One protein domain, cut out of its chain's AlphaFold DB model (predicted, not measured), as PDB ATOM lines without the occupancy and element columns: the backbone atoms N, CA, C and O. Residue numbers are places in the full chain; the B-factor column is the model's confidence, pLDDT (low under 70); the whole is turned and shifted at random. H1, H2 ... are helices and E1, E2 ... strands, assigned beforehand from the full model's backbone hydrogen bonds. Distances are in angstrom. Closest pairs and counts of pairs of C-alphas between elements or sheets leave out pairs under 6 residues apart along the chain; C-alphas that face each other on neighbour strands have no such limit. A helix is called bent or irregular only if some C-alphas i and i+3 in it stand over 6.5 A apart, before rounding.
ATOM      1  N   LEU A  39     226.251 185.629 143.029       93.94
ATOM      2  CA  LEU A  39     225.221 185.635 144.060       93.94
ATOM      3  C   LEU A  39     225.826 185.199 145.398       93.94
ATOM      4  O   LEU A  39     226.245 184.065 145.573       93.94
ATOM      5  N   HIS A  40     225.839 186.108 146.371       93.25
ATOM      6  CA  HIS A  40     226.146 185.789 147.765       93.25
ATOM      7  C   HIS A  40     225.034 186.355 148.665       93.25
ATOM      8  O   HIS A  40     225.230 187.383 149.323       93.25
ATOM      9  N   PRO A  41     223.817 185.783 148.583       91.62
ATOM     10  CA  PRO A  41     222.656 186.302 149.291       91.62
ATOM     11  C   PRO A  41     222.808 186.166 150.812       91.62
ATOM     12  O   PRO A  41     223.393 185.197 151.299       91.62
ATOM     13  N   PRO A  42     222.237 187.095 151.598       88.81
ATOM     14  CA  PRO A  42     221.967 186.853 153.012       88.81
ATOM     15  C   PRO A  42     221.138 185.575 153.204       88.81
ATOM     16  O   PRO A  42     220.300 185.266 152.362       88.81
ATOM     17  N   ILE A  43     221.314 184.881 154.335       87.81
ATOM     18  CA  ILE A  43     220.657 183.586 154.617       87.81
ATOM     19  C   ILE A  43     219.145 183.583 154.316       87.81
ATOM     20  O   ILE A  43     218.706 182.694 153.588       87.81
ATOM     21  N   PRO A  44     218.341 184.576 154.760       88.25
ATOM     22  CA  PRO A  44     216.897 184.571 154.497       88.25
ATOM     23  C   PRO A  44     216.528 184.669 153.011       88.25
ATOM     24  O   PRO A  44     215.390 184.421 152.630       88.25
ATOM     25  N   LEU A  45     217.479 185.069 152.167       90.88
ATOM     26  CA  LEU A  45     217.270 185.380 150.759       90.88
ATOM     27  C   LEU A  45     217.813 184.299 149.830       90.88
ATOM     28  O   LEU A  45     217.648 184.424 148.619       90.88
ATOM     29  N   ILE A  46     218.419 183.235 150.368       90.38
ATOM     30  CA  ILE A  46     218.940 182.129 149.557       90.38
ATOM     31  C   ILE A  46     217.813 181.512 148.717       90.38
ATOM     32  O   ILE A  46     217.950 181.401 147.502       90.38
ATOM     33  N   TYR A  47     216.672 181.191 149.331       89.38
ATOM     34  CA  TYR A  47     215.558 180.566 148.615       89.38
ATOM     35  C   TYR A  47     214.910 181.480 147.558       89.38
ATOM     36  O   TYR A  47     214.834 181.070 146.400       89.38
ATOM     37  N   PRO A  48     214.544 182.745 147.864       92.25
ATOM     38  CA  PRO A  48     214.099 183.691 146.838       92.25
ATOM     39  C   PRO A  48     215.090 183.871 145.679       92.25
ATOM     40  O   PRO A  48     214.680 184.054 144.534       92.25
ATOM     41  N   THR A  49     216.393 183.811 145.972       92.62
ATOM     42  CA  THR A  49     217.459 183.914 144.968       92.62
ATOM     43  C   THR A  49     217.451 182.715 144.026       92.62
ATOM     44  O   THR A  49     217.446 182.906 142.814       92.62
ATOM     45  N   ILE A  50     217.395 181.497 144.570       91.38
ATOM     46  CA  ILE A  50     217.311 180.255 143.788       91.38
ATOM     47  C   ILE A  50     216.053 180.254 142.913       91.38
ATOM     48  O   ILE A  50     216.145 180.055 141.705       91.38
ATOM     49  N   ASN A  51     214.892 180.584 143.485       90.94
ATOM     50  CA  ASN A  51     213.635 180.640 142.735       90.94
ATOM     51  C   ASN A  51     213.686 181.636 141.575       90.94
ATOM     52  O   ASN A  51     213.074 181.409 140.536       90.94
ATOM     53  N   LYS A  52     214.409 182.747 141.735       91.81
ATOM     54  CA  LYS A  52     214.602 183.712 140.653       91.81
ATOM     55  C   LYS A  52     215.513 183.169 139.551       91.81
ATOM     56  O   LYS A  52     215.202 183.399 138.390       91.81
ATOM     57  N   VAL A  53     216.577 182.435 139.896       92.62
ATOM     58  CA  VAL A  53     217.431 181.757 138.901       92.62
ATOM     59  C   VAL A  53     216.608 180.790 138.050       92.62
ATOM     60  O   VAL A  53     216.695 180.842 136.827       92.62
ATOM     61  N   ILE A  54     215.756 179.987 138.696       91.44
ATOM     62  CA  ILE A  54     214.826 179.064 138.028       91.44
ATOM     63  C   ILE A  54     213.852 179.835 137.135       91.44
ATOM     64  O   ILE A  54     213.764 179.586 135.937       91.44
ATOM     65  N   ARG A  55     213.150 180.822 137.704       91.81
ATOM     66  CA  ARG A  55     212.115 181.591 137.000       91.81
ATOM     67  C   ARG A  55     212.644 182.331 135.773       91.81
ATOM     68  O   ARG A  55     211.927 182.451 134.789       91.81
ATOM     69  N   GLU A  56     213.854 182.877 135.851       92.50
ATOM     70  CA  GLU A  56     214.466 183.622 134.742       92.50
ATOM     71  C   GLU A  56     215.281 182.739 133.805       92.50
ATOM     72  O   GLU A  56     215.782 183.238 132.802       92.50
ATOM     73  N   ASN A  57     215.383 181.443 134.111       92.31
ATOM     74  CA  ASN A  57     216.108 180.464 133.321       92.31
ATOM     75  C   ASN A  57     217.542 180.912 132.982       92.31
ATOM     76  O   ASN A  57     217.942 180.968 131.818       92.31
ATOM     77  N   ILE A  58     218.298 181.289 134.013       93.50
ATOM     78  CA  ILE A  58     219.667 181.799 133.865       93.50
ATOM     79  C   ILE A  58     220.681 180.848 134.493       93.50
ATOM     80  O   ILE A  58     220.353 180.075 135.391       93.50
ATOM     81  N   THR A  59     221.942 181.000 134.107       94.50
ATOM     82  CA  THR A  59     223.082 180.452 134.849       94.50
ATOM     83  C   THR A  59     223.572 181.478 135.869       94.50
ATOM     84  O   THR A  59     223.583 182.674 135.586       94.50
ATOM     85  N   ALA A  60     224.000 181.042 137.054       94.88
ATOM     86  CA  ALA A  60     224.537 181.907 138.099       94.88
ATOM     87  C   ALA A  60     225.629 181.216 138.925       94.88
ATOM     88  O   ALA A  60     225.616 180.001 139.104       94.88
ATOM     89  N   VAL A  61     226.540 182.009 139.499       95.69
ATOM     90  CA  VAL A  61     227.496 181.530 140.511       95.69
ATOM     91  C   VAL A  61     226.943 181.859 141.892       95.69
ATOM     92  O   VAL A  61     226.782 183.032 142.228       95.69
ATOM     93  N   LEU A  62     226.669 180.841 142.703       95.12
ATOM     94  CA  LEU A  62     226.072 180.955 144.028       95.12
ATOM     95  C   LEU A  62     227.083 180.604 145.128       95.12
ATOM     96  O   LEU A  62     227.684 179.536 145.113       95.12
ATOM     97  N   ILE A  63     227.230 181.490 146.117       94.88
ATOM     98  CA  ILE A  63     228.014 181.255 147.336       94.88
ATOM     99  C   ILE A  63     227.090 181.211 148.539       94.88
ATOM    100  O   ILE A  63     226.512 182.235 148.924       94.88
ATOM    101  N   VAL A  64     227.008 180.046 149.171       93.38
ATOM    102  CA  VAL A  64     226.108 179.778 150.298       93.38
ATOM    103  C   VAL A  64     226.750 178.818 151.301       93.38
ATOM    104  O   VAL A  64     227.738 178.153 150.979       93.38
ATOM    105  N   PRO A  65     226.222 178.748 152.532       92.94
ATOM    106  CA  PRO A  65     226.585 177.690 153.462       92.94
ATOM    107  C   PRO A  65     226.226 176.308 152.904       92.94
ATOM    108  O   PRO A  65     225.177 176.124 152.285       92.94
ATOM    109  N   TYR A  66     227.089 175.331 153.156       91.25
ATOM    110  CA  TYR A  66     226.888 173.930 152.819       91.25
ATOM    111  C   TYR A  66     226.053 173.248 153.911       91.25
ATOM    112  O   TYR A  66     226.581 172.693 154.874       91.25
ATOM    113  N   TRP A  67     224.726 173.350 153.798       87.75
ATOM    114  CA  TRP A  67     223.768 172.837 154.786       87.75
ATOM    115  C   TRP A  67     222.919 171.694 154.222       87.75
ATOM    116  O   TRP A  67     221.725 171.861 153.975       87.75
ATOM    117  N   GLN A  68     223.523 170.512 154.069       78.06
ATOM    118  CA  GLN A  68     222.866 169.345 153.458       78.06
ATOM    119  C   GLN A  68     221.573 168.902 154.161       78.06
ATOM    120  O   GLN A  68     220.672 168.343 153.542       78.06
ATOM    121  N   ALA A  69     221.468 169.165 155.465       79.75
ATOM    122  CA  ALA A  69     220.312 168.790 156.270       79.75
ATOM    123  C   ALA A  69     219.088 169.713 156.084       79.75
ATOM    124  O   ALA A  69     218.032 169.424 156.646       79.75
ATOM    125  N   GLN A  70     219.194 170.821 155.338       78.62
ATOM    126  CA  GLN A  70     218.063 171.732 155.140       78.62
ATOM    127  C   GLN A  70     217.184 171.326 153.945       78.62
ATOM    128  O   GLN A  70     217.721 171.006 152.887       78.62
ATOM    129  N   PRO A  71     215.841 171.429 154.036       72.75
ATOM    130  CA  PRO A  71     214.929 171.096 152.930       72.75
ATOM    131  C   PRO A  71     215.230 171.845 151.624       72.75
ATOM    132  O   PRO A  71     215.061 171.308 150.534       72.75
ATOM    133  N   LEU A  72     215.743 173.073 151.753       71.56
ATOM    134  CA  LEU A  72     216.199 173.936 150.663       71.56
ATOM    135  C   LEU A  72     217.214 173.261 149.723       71.56
ATOM    136  O   LEU A  72     217.259 173.552 148.529       71.56
ATOM    137  N   TRP A  73     218.028 172.366 150.271       73.69
ATOM    138  CA  TRP A  73     219.111 171.688 149.573       73.69
ATOM    139  C   TRP A  73     218.596 170.812 148.420       73.69
ATOM    140  O   TRP A  73     219.176 170.809 147.338       73.69
ATOM    141  N   GLN A  74     217.431 170.177 148.597       73.06
ATOM    142  CA  GLN A  74     216.797 169.330 147.578       73.06
ATOM    143  C   GLN A  74     216.401 170.121 146.323       73.06
ATOM    144  O   GLN A  74     216.607 169.658 145.205       73.06
ATOM    145  N   SER A  75     215.868 171.335 146.493       73.31
ATOM    146  CA  SER A  75     215.508 172.202 145.365       73.31
ATOM    147  C   SER A  75     216.733 172.744 144.630       73.31
ATOM    148  O   SER A  75     216.673 172.958 143.425       73.31
ATOM    149  N   MET A  76     217.840 172.967 145.341       80.31
ATOM    150  CA  MET A  76     219.069 173.488 144.745       80.31
ATOM    151  C   MET A  76     219.835 172.429 143.952       80.31
ATOM    152  O   MET A  76     220.423 172.762 142.932       80.31
ATOM    153  N   TYR A  77     219.817 171.164 144.382       81.62
ATOM    154  CA  TYR A  77     220.524 170.094 143.672       81.62
ATOM    155  C   TYR A  77     220.072 169.920 142.228       81.62
ATOM    156  O   TYR A  77     220.912 169.734 141.357       81.62
ATOM    157  N   LYS A  78     218.765 170.020 141.967       83.69
ATOM    158  CA  LYS A  78     218.192 169.825 140.625       83.69
ATOM    159  C   LYS A  78     218.704 170.805 139.573       83.69
ATOM    160  O   LYS A  78     218.558 170.556 138.386       83.69
ATOM    161  N   ILE A  79     219.231 171.933 140.029       88.56
ATOM    162  CA  ILE A  79     219.707 173.027 139.189       88.56
ATOM    163  C   ILE A  79     221.214 173.233 139.328       88.56
ATOM    164  O   ILE A  79     221.748 174.202 138.804       88.56
ATOM    165  N   MET A  80     221.905 172.404 140.110       89.56
ATOM    166  CA  MET A  80     223.323 172.570 140.403       89.56
ATOM    167  C   MET A  80     224.160 171.745 139.432       89.56
ATOM    168  O   MET A  80     224.109 170.523 139.456       89.56
ATOM    169  N   GLN A  81     224.990 172.427 138.643       87.25
ATOM    170  CA  GLN A  81     225.823 171.797 137.616       87.25
ATOM    171  C   GLN A  81     227.173 171.341 138.180       87.25
ATOM    172  O   GLN A  81     227.653 170.245 137.908       87.25
ATOM    173  N   ILE A  82     227.808 172.194 138.987       89.44
ATOM    174  CA  ILE A  82     229.089 171.905 139.638       89.44
ATOM    175  C   ILE A  82     229.190 172.693 140.937       89.44
ATOM    176  O   ILE A  82     228.735 173.836 141.012       89.44
ATOM    177  N   PHE A  83     229.816 172.108 141.956       93.06
ATOM    178  CA  PHE A  83     230.117 172.807 143.197       93.06
ATOM    179  C   PHE A  83     231.475 172.421 143.770       93.06
ATOM    180  O   PHE A  83     232.042 171.377 143.459       93.06
ATOM    181  N   VAL A  84     231.988 173.290 144.635       94.94
ATOM    182  CA  VAL A  84     233.194 173.058 145.423       94.94
ATOM    183  C   VAL A  84     232.978 173.554 146.847       94.94
ATOM    184  O   VAL A  84     232.434 174.639 147.074       94.94
ATOM    185  N   ILE A  85     233.414 172.757 147.819       95.50
ATOM    186  CA  ILE A  85     233.444 173.148 149.229       95.50
ATOM    187  C   ILE A  85     234.736 173.928 149.474       95.50
ATOM    188  O   ILE A  85     235.825 173.441 149.186       95.50
ATOM    189  N   VAL A  86     234.618 175.143 150.005       95.06
ATOM    190  CA  VAL A  86     235.749 176.081 150.132       95.06
ATOM    191  C   VAL A  86     236.428 175.992 151.503       95.06
ATOM    192  O   VAL A  86     237.587 176.368 151.639       95.06
ATOM    193  N   GLY A  87     235.725 175.489 152.520       94.88
ATOM    194  CA  GLY A  87     236.229 175.364 153.891       94.88
ATOM    195  C   GLY A  87     235.250 175.904 154.925       94.88
ATOM    196  O   GLY A  87     234.120 176.267 154.587       94.88
ATOM    197  N   GLU A  88     235.671 175.946 156.187       96.12
ATOM    198  CA  GLU A  88     234.845 176.448 157.287       96.12
ATOM    199  C   GLU A  88     234.539 177.941 157.125       96.12
ATOM    200  O   GLU A  88     235.395 178.748 156.754       96.12
ATOM    201  N   SER A  89     233.303 178.332 157.438       94.38
ATOM    202  CA  SER A  89     232.848 179.726 157.354       94.38
ATOM    203  C   SER A  89     233.730 180.698 158.134       94.38
ATOM    204  O   SER A  89     233.913 181.834 157.696       94.38
ATOM    205  N   ALA A  90     234.282 180.263 159.269       93.88
ATOM    206  CA  ALA A  90     235.156 181.063 160.116       93.88
ATOM    207  C   ALA A  90     236.470 181.442 159.416       93.88
ATOM    208  O   ALA A  90     236.978 182.541 159.646       93.88
ATOM    209  N   ASP A  91     236.963 180.574 158.532       94.81
ATOM    210  CA  ASP A  91     238.234 180.749 157.831       94.81
ATOM    211  C   ASP A  91     238.046 181.526 156.524       94.81
ATOM    212  O   ASP A  91     238.874 182.360 156.148       94.81
ATOM    213  N   VAL A  92     236.924 181.295 155.835       94.00
ATOM    214  CA  VAL A  92     236.683 181.851 154.493       94.00
ATOM    215  C   VAL A  92     235.885 183.160 154.507       94.00
ATOM    216  O   VAL A  92     235.973 183.947 153.558       94.00
ATOM    217  N   LEU A  93     235.114 183.444 155.566       92.12
ATOM    218  CA  LEU A  93     234.304 184.660 155.676       92.12
ATOM    219  C   LEU A  93     234.869 185.656 156.687       92.12
ATOM    220  O   LEU A  93     235.200 185.346 157.827       92.12
ATOM    221  N   LYS A  94     234.850 186.938 156.308       90.62
ATOM    222  CA  LYS A  94     235.172 188.044 157.218       90.62
ATOM    223  C   LYS A  94     233.892 188.644 157.789       90.62
ATOM    224  O   LYS A  94     233.061 189.166 157.045       90.62
ATOM    225  N   LYS A  95     233.766 188.672 159.122       89.25
ATOM    226  CA  LYS A  95     232.665 189.376 159.808       89.25
ATOM    227  C   LYS A  95     232.614 190.844 159.387       89.25
ATOM    228  O   LYS A  95     233.564 191.597 159.631       89.25
ATOM    229  N   GLY A  96     231.479 191.260 158.825       86.94
ATOM    230  CA  GLY A  96     231.233 192.649 158.443       86.94
ATOM    231  C   GLY A  96     231.089 193.586 159.648       86.94
ATOM    232  O   GLY A  96     230.743 193.160 160.749       86.94
ATOM    233  N   VAL A  97     231.296 194.891 159.437       86.88
ATOM    234  CA  VAL A  97     231.225 195.920 160.500       86.88
ATOM    235  C   VAL A  97     229.893 195.879 161.257       86.88
ATOM    236  O   VAL A  97     229.882 195.922 162.485       86.88
ATOM    237  N   ARG A  98     228.770 195.755 160.536       85.12
ATOM    238  CA  ARG A  98     227.434 195.649 161.143       85.12
ATOM    239  C   ARG A  98     227.301 194.397 162.010       85.12
ATOM    240  O   ARG A  98     226.788 194.499 163.116       85.12
ATOM    241  N   MET A  99     227.818 193.259 161.544       88.50
ATOM    242  CA  MET A  99     227.799 192.006 162.306       88.50
ATOM    243  C   MET A  99     228.583 192.142 163.608       88.50
ATOM    244  O   MET A  99     228.088 191.740 164.651       88.50
ATOM    245  N   ARG A 100     229.765 192.772 163.570       91.00
ATOM    246  CA  ARG A 100     230.577 193.022 164.773       91.00
ATOM    247  C   ARG A 100     229.837 193.907 165.779       91.00
ATOM    248  O   ARG A 100     229.766 193.551 166.947       91.00
ATOM    249  N   LYS A 101     229.243 195.018 165.320       91.88
ATOM    250  CA  LYS A 101     228.461 195.931 166.176       91.88
ATOM    251  C   LYS A 101     227.252 195.248 166.816       91.88
ATOM    252  O   LYS A 101     226.969 195.487 167.979       91.88
ATOM    253  N   GLN A 102     226.562 194.397 166.058       91.38
ATOM    254  CA  GLN A 102     225.370 193.671 166.506       91.38
ATOM    255  C   GLN A 102     225.697 192.318 167.157       91.38
ATOM    256  O   GLN A 102     224.787 191.542 167.415       91.38
ATOM    257  N   ARG A 103     226.984 192.012 167.388       91.69
ATOM    258  CA  ARG A 103     227.465 190.729 167.931       91.69
ATOM    259  C   ARG A 103     226.911 189.494 167.198       91.69
ATOM    260  O   ARG A 103     226.761 188.435 167.791       91.69
ATOM    261  N   MET A 104     226.651 189.610 165.896       89.00
ATOM    262  CA  MET A 104     226.149 188.500 165.085       89.00
ATOM    263  C   MET A 104     227.254 187.491 164.759       89.00
ATOM    264  O   MET A 104     228.421 187.846 164.544       89.00
ATOM    265  N   HIS A 105     226.859 186.226 164.666       89.88
ATOM    266  CA  HIS A 105     227.729 185.130 164.258       89.88
ATOM    267  C   HIS A 105     227.768 184.976 162.734       89.88
ATOM    268  O   HIS A 105     226.887 185.451 162.017       89.88
ATOM    269  N   LEU A 106     228.841 184.353 162.239       91.88
ATOM    270  CA  LEU A 106     228.890 183.876 160.857       91.88
ATOM    271  C   LEU A 106     227.937 182.676 160.711       91.88
ATOM    272  O   LEU A 106     227.647 182.030 161.722       91.88
ATOM    273  N   PRO A 107     227.442 182.379 159.495       89.94
ATOM    274  CA  PRO A 107     226.725 181.129 159.258       89.94
ATOM    275  C   PRO A 107     227.578 179.942 159.725       89.94
ATOM    276  O   PRO A 107     228.752 179.904 159.374       89.94
ATOM    277  N   PRO A 108     227.039 178.989 160.499       89.88
ATOM    278  CA  PRO A 108     227.801 177.816 160.916       89.88
ATOM    279  C   PRO A 108     228.153 176.900 159.737       89.88
ATOM    280  O   PRO A 108     227.425 176.842 158.745       89.88
ATOM    281  N   GLY A 109     229.239 176.143 159.897       92.00
ATOM    282  CA  GLY A 109     229.665 175.091 158.975       92.00
ATOM    283  C   GLY A 109     230.450 175.583 157.762       92.00
ATOM    284  O   GLY A 109     230.897 176.732 157.696       92.00
ATOM    285  N   LYS A 110     230.605 174.681 156.792       94.56
ATOM    286  CA  LYS A 110     231.389 174.914 155.580       94.56
ATOM    287  C   LYS A 110     230.659 175.823 154.600       94.56
ATOM    288  O   LYS A 110     229.433 175.840 154.541       94.56
ATOM    289  N   MET A 111     231.415 176.557 153.798       95.31
ATOM    290  CA  MET A 111     230.899 177.321 152.665       95.31
ATOM    291  C   MET A 111     231.128 176.559 151.366       95.31
ATOM    292  O   MET A 111     232.124 175.844 151.227       95.31
ATOM    293  N   MET A 112     230.248 176.774 150.396       94.44
ATOM    294  CA  MET A 112     230.411 176.257 149.043       94.44
ATOM    295  C   MET A 112     230.264 177.350 147.989       94.44
ATOM    296  O   MET A 112     229.627 178.383 148.220       94.44
ATOM    297  N   ILE A 113     230.835 177.079 146.821       95.75
ATOM    298  CA  ILE A 113     230.591 177.811 145.581       95.75
ATOM    299  C   ILE A 113     229.980 176.818 144.603       95.75
ATOM    300  O   ILE A 113     230.550 175.751 144.394       95.75
ATOM    301  N   ALA A 114     228.848 177.172 144.009       93.88
ATOM    302  CA  ALA A 114     228.148 176.353 143.034       93.88
ATOM    303  C   ALA A 114     227.838 177.154 141.769       93.88
ATOM    304  O   ALA A 114     227.515 178.341 141.844       93.88
ATOM    305  N   VAL A 115     227.907 176.502 140.613       95.06
ATOM    306  CA  VAL A 115     227.253 176.975 139.393       95.06
ATOM    307  C   VAL A 115     225.866 176.355 139.370       95.06
ATOM    308  O   VAL A 115     225.731 175.133 139.443       95.06
ATOM    309  N   ILE A 116     224.850 177.210 139.296       93.19
ATOM    310  CA  ILE A 116     223.451 176.804 139.207       93.19
ATOM    311  C   ILE A 116     222.837 177.312 137.906       93.19
ATOM    312  O   ILE A 116     223.169 178.406 137.450       93.19
ATOM    313  N   GLU A 117     221.939 176.537 137.319       93.12
ATOM    314  CA  GLU A 117     221.275 176.826 136.057       93.12
ATOM    315  C   GLU A 117     219.772 176.603 136.195       93.12
ATOM    316  O   GLU A 117     219.332 175.555 136.640       93.12
ATOM    317  N   GLY A 118     218.961 177.593 135.821       90.06
ATOM    318  CA  GLY A 118     217.509 177.529 136.004       90.06
ATOM    319  C   GLY A 118     216.792 176.428 135.211       90.06
ATOM    320  O   GLY A 118     215.615 176.183 135.477       90.06
ATOM    321  N   ARG A 119     217.475 175.767 134.267       82.25
ATOM    322  CA  ARG A 119     216.975 174.585 133.557       82.25
ATOM    323  C   ARG A 119     217.087 173.380 134.483       82.25
ATOM    324  O   ARG A 119     218.177 173.061 134.941       82.25
ATOM    325  N   GLU A 120     215.973 172.699 134.736       64.31
ATOM    326  CA  GLU A 120     216.024 171.346 135.297       64.31
ATOM    327  C   GLU A 120     216.603 170.415 134.218       64.31
ATOM    328  O   GLU A 120     215.882 169.931 133.349       64.31
ATOM    329  N   GLU A 121     217.916 170.200 134.237       55.38
ATOM    330  CA  GLU A 121     218.582 169.193 133.413       55.38
ATOM    331  C   GLU A 121     219.175 168.106 134.322       55.38
ATOM    332  O   GLU A 121     219.926 168.382 135.253       55.38
ATOM    333  N   ASN A 122     218.807 166.847 134.056       47.69
ATOM    334  CA  ASN A 122     219.133 165.644 134.842       47.69
ATOM    335  C   ASN A 122     220.601 165.196 134.705       47.69
ATOM    336  O   ASN A 122     220.897 164.003 134.620       47.69
ATOM    337  N   HIS A 123     221.540 166.125 134.624       53.00
ATOM    338  CA  HIS A 123     222.906 165.812 134.243       53.00
ATOM    339  C   HIS A 123     223.832 166.244 135.370       53.00
ATOM    340  O   HIS A 123     224.208 167.399 135.403       53.00
ATOM    341  N   TYR A 124     224.131 165.340 136.317       51.59
ATOM    342  CA  TYR A 124     225.493 165.102 136.853       51.59
ATOM    343  C   TYR A 124     225.560 164.201 138.106       51.59
ATOM    344  O   TYR A 124     226.662 163.830 138.511       51.59
ATOM    345  N   SER A 125     224.448 163.804 138.736       51.09
ATOM    346  CA  SER A 125     224.521 163.283 140.112       51.09
ATOM    347  C   SER A 125     224.360 161.779 140.334       51.09
ATOM    348  O   SER A 125     224.445 161.393 141.491       51.09
ATOM    349  N   ASP A 126     224.195 160.903 139.340       52.00
ATOM    350  CA  ASP A 126     223.999 159.470 139.656       52.00
ATOM    351  C   ASP A 126     225.161 158.872 140.481       52.00
ATOM    352  O   ASP A 126     224.944 158.023 141.338       52.00
ATOM    353  N   GLY A 127     226.394 159.362 140.317       51.34
ATOM    354  CA  GLY A 127     227.531 158.938 141.147       51.34
ATOM    355  C   GLY A 127     227.579 159.589 142.537       51.34
ATOM    356  O   GLY A 127     227.739 158.899 143.544       51.34
ATOM    357  N   LEU A 128     227.434 160.917 142.607       53.31
ATOM    358  CA  LEU A 128     227.608 161.683 143.851       53.31
ATOM    359  C   LEU A 128     226.377 161.589 144.770       53.31
ATOM    360  O   LEU A 128     226.517 161.454 145.983       53.31
ATOM    361  N   TYR A 129     225.172 161.589 144.189       51.53
ATOM    362  CA  TYR A 129     223.905 161.461 144.910       51.53
ATOM    363  C   TYR A 129     223.801 160.112 145.610       51.53
ATOM    364  O   TYR A 129     223.410 160.062 146.768       51.53
ATOM    365  N   ASN A 130     224.200 159.020 144.954       51.88
ATOM    366  CA  ASN A 130     224.122 157.694 145.562       51.88
ATOM    367  C   ASN A 130     225.045 157.566 146.783       51.88
ATOM    368  O   ASN A 130     224.644 156.990 147.793       51.88
ATOM    369  N   GLN A 131     226.241 158.155 146.738       55.06
ATOM    370  CA  GLN A 131     227.174 158.139 147.866       55.06
ATOM    371  C   GLN A 131     226.730 159.089 148.999       55.06
ATOM    372  O   GLN A 131     226.817 158.749 150.184       55.06
ATOM    373  N   GLU A 132     226.202 160.269 148.664       58.72
ATOM    374  CA  GLU A 132     225.727 161.256 149.645       58.72
ATOM    375  C   GLU A 132     224.372 160.877 150.276       58.72
ATOM    376  O   GLU A 132     224.188 161.076 151.477       58.72
ATOM    377  N   ASP A 133     223.450 160.264 149.526       58.59
ATOM    378  CA  ASP A 133     222.181 159.721 150.037       58.59
ATOM    379  C   ASP A 133     222.422 158.523 150.963       58.59
ATOM    380  O   ASP A 133     221.809 158.431 152.028       58.59
ATOM    381  N   GLN A 134     223.382 157.646 150.632       55.41
ATOM    382  CA  GLN A 134     223.844 156.598 151.550       55.41
ATOM    383  C   GLN A 134     224.365 157.196 152.861       55.41
ATOM    384  O   GLN A 134     223.979 156.741 153.938       55.41
ATOM    385  N   THR A 135     225.162 158.266 152.779       56.19
ATOM    386  CA  THR A 135     225.713 158.966 153.951       56.19
ATOM    387  C   THR A 135     224.607 159.632 154.787       56.19
ATOM    388  O   THR A 135     224.594 159.526 156.015       56.19
ATOM    389  N   MET A 136     223.622 160.264 154.140       54.19
ATOM    390  CA  MET A 136     222.468 160.892 154.798       54.19
ATOM    391  C   MET A 136     221.523 159.873 155.444       54.19
ATOM    392  O   MET A 136     221.017 160.112 156.545       54.19
ATOM    393  N   LYS A 137     221.301 158.720 154.801       61.00
ATOM    394  CA  LYS A 137     220.567 157.586 155.384       61.00
ATOM    395  C   LYS A 137     221.295 157.028 156.604       61.00
ATOM    396  O   LYS A 137     220.653 156.812 157.630       61.00
ATOM    397  N   GLN A 138     222.619 156.878 156.537       53.06
ATOM    398  CA  GLN A 138     223.444 156.450 157.672       53.06
ATOM    399  C   GLN A 138     223.357 157.426 158.850       53.06
ATOM    400  O   GLN A 138     223.138 157.006 159.984       53.06
ATOM    401  N   PHE A 139     223.462 158.731 158.591       51.44
ATOM    402  CA  PHE A 139     223.387 159.757 159.633       51.44
ATOM    403  C   PHE A 139     222.008 159.815 160.309       51.44
ATOM    404  O   PHE A 139     221.917 159.950 161.531       51.44
ATOM    405  N   LYS A 140     220.923 159.660 159.537       59.22
ATOM    406  CA  LYS A 140     219.567 159.520 160.093       59.22
ATOM    407  C   LYS A 140     219.414 158.232 160.909       59.22
ATOM    408  O   LYS A 140     218.835 158.280 161.988       59.22
ATOM    409  N   GLY A 141     219.963 157.111 160.435       52.75
ATOM    410  CA  GLY A 141     219.955 155.838 161.163       52.75
ATOM    411  C   GLY A 141     220.678 155.916 162.511       52.75
ATOM    412  O   GLY A 141     220.151 155.450 163.518       52.75
ATOM    413  N   LEU A 142     221.837 156.580 162.558       55.88
ATOM    414  CA  LEU A 142     222.601 156.793 163.793       55.88
ATOM    415  C   LEU A 142     221.863 157.689 164.801       55.88
ATOM    416  O   LEU A 142     221.900 157.412 165.996       55.88
ATOM    417  N   GLN A 143     221.150 158.725 164.342       48.38
ATOM    418  CA  GLN A 143     220.311 159.547 165.225       48.38
ATOM    419  C   GLN A 143     219.142 158.754 165.817       48.38
ATOM    420  O   GLN A 143     218.869 158.875 167.007       48.38
ATOM    421  N   ILE A 144     218.478 157.914 165.017       61.50
ATOM    422  CA  ILE A 144     217.381 157.059 165.494       61.50
ATOM    423  C   ILE A 144     217.899 156.046 166.528       61.50
ATOM    424  O   ILE A 144     217.283 155.875 167.578       61.50
ATOM    425  N   ALA A 145     219.050 155.419 166.273       56.22
ATOM    426  CA  ALA A 145     219.661 154.463 167.197       56.22
ATOM    427  C   ALA A 145     220.106 155.116 168.520       56.22
ATOM    428  O   ALA A 145     219.897 154.535 169.584       56.22
ATOM    429  N   GLY A 146     220.661 156.333 168.464       51.12
ATOM    430  CA  GLY A 146     221.047 157.103 169.649       51.12
ATOM    431  C   GLY A 146     219.856 157.570 170.491       51.12
ATOM    432  O   GLY A 146     219.942 157.569 171.714       51.12
ATOM    433  N   ILE A 147     218.724 157.900 169.860       56.09
ATOM    434  CA  ILE A 147     217.468 158.211 170.566       56.09
ATOM    435  C   ILE A 147     216.898 156.954 171.242       56.09
ATOM    436  O   ILE A 147     216.377 157.042 172.350       56.09
ATOM    437  N   ALA A 148     217.032 155.780 170.618       55.97
ATOM    438  CA  ALA A 148     216.551 154.516 171.179       55.97
ATOM    439  C   ALA A 148     217.376 154.004 172.382       55.97
ATOM    440  O   ALA A 148     216.853 153.228 173.171       55.97
ATOM    441  N   HIS A 149     218.637 154.430 172.529       49.75
ATOM    442  CA  HIS A 149     219.541 154.012 173.618       49.75
ATOM    443  C   HIS A 149     219.684 155.061 174.741       49.75
ATOM    444  O   HIS A 149     220.535 154.911 175.611       49.75
TER     445      HIS A 149
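This is residues 39 to 149 of the 154 residues of an uncharacterized protein of Streblomastix strix (UniProt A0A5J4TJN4). Look for a small twisted sheet of three antiparallel strands, E1, E3 and E2 in that order, with helix H1 running along one face of it and short H2 near H1, grazing the sheet. From this body two parts reach away: at one end of the sheet, past short H3, a loop leads out to H4, where residues 97 to 102 stick out, and the long helix H5 stands apart from the sheet and the other helices, its residues 137 to 149 free. You have 111 residues, with five named helices and three named strands in the order H1 E1 H2 E2 H3 H4 E3 H5, and a mixed class of helices and strands. The whole is only just loose, close to compact, with a radius of gyration of the C-alphas of 16.1 A, and its outline is flat, 43 by 41 by 21 A.

Find C-alpha 43 at (220.657, 183.586, 154.617); from there H1 runs 20.8 A to residue 56. E1, residues 59 to 65, covers 19.1 A, and H2, residues 72 to 77, 9.1 A. E2, residues 80 to 88, begins at (223.323, 172.570, 140.403) and spans 20.8 A. Next come H3, residues 89 to 92, 5.2 A, and H4, residues 97 to 101, 6.3 A. E3, residues 110 to 117, covers 22.1 A; H5, residues 126 to 148, runs 32.8 A to C-alpha 148 at (216.551, 154.516, 171.179).

E3 is the inner strand of the sheet, which is twisted, with C-alphas up to 4.3 A off its best plane. Against E1 it is antiparallel at 162 degrees; look at N 60 and O 116, 2.8 A apart. Against E2 it is antiparallel at 165 degrees, with N 111 and O 87 at 2.8 A. E1, H2 and E2 form a split strand-helix-strand unit, two strands running the same way with E3 between them, and its crossover is right-handed. H1 makes two layers with the sheet, a helix layer on one face; its height over the sheet is 9.3 A, over E1 and E3, and it runs along the strands, at 16 degrees to E1 on the local plane. H1 is irregular: C-alphas 44 and 47 are 7.2 A apart. H1 and H2 are close but not clearly touching, the closest C-alphas, of Tyr 47 and Leu 72, 7.0 A apart. H2 only grazes the sheet with residues 76 to 77. The closest C-alphas of H3 and E3 are those of Ser 89 and Lys 110, 5.3 A apart. H4 and H5 are not on the sheet and are apart from each other. In H2 and H4 every O i to N i+4 pair is within hydrogen-bond range, against 8 of 10 in H1 and 17 of 19 in H5; H3 is too short for such a pair.

The two C-alphas farthest apart are those of Glu 56 and His 149, 49.1 A. The printed part has no cut, and no link is long. Residues 120 to 149 are under 70 in pLDDT, and H5 has a mean of 55.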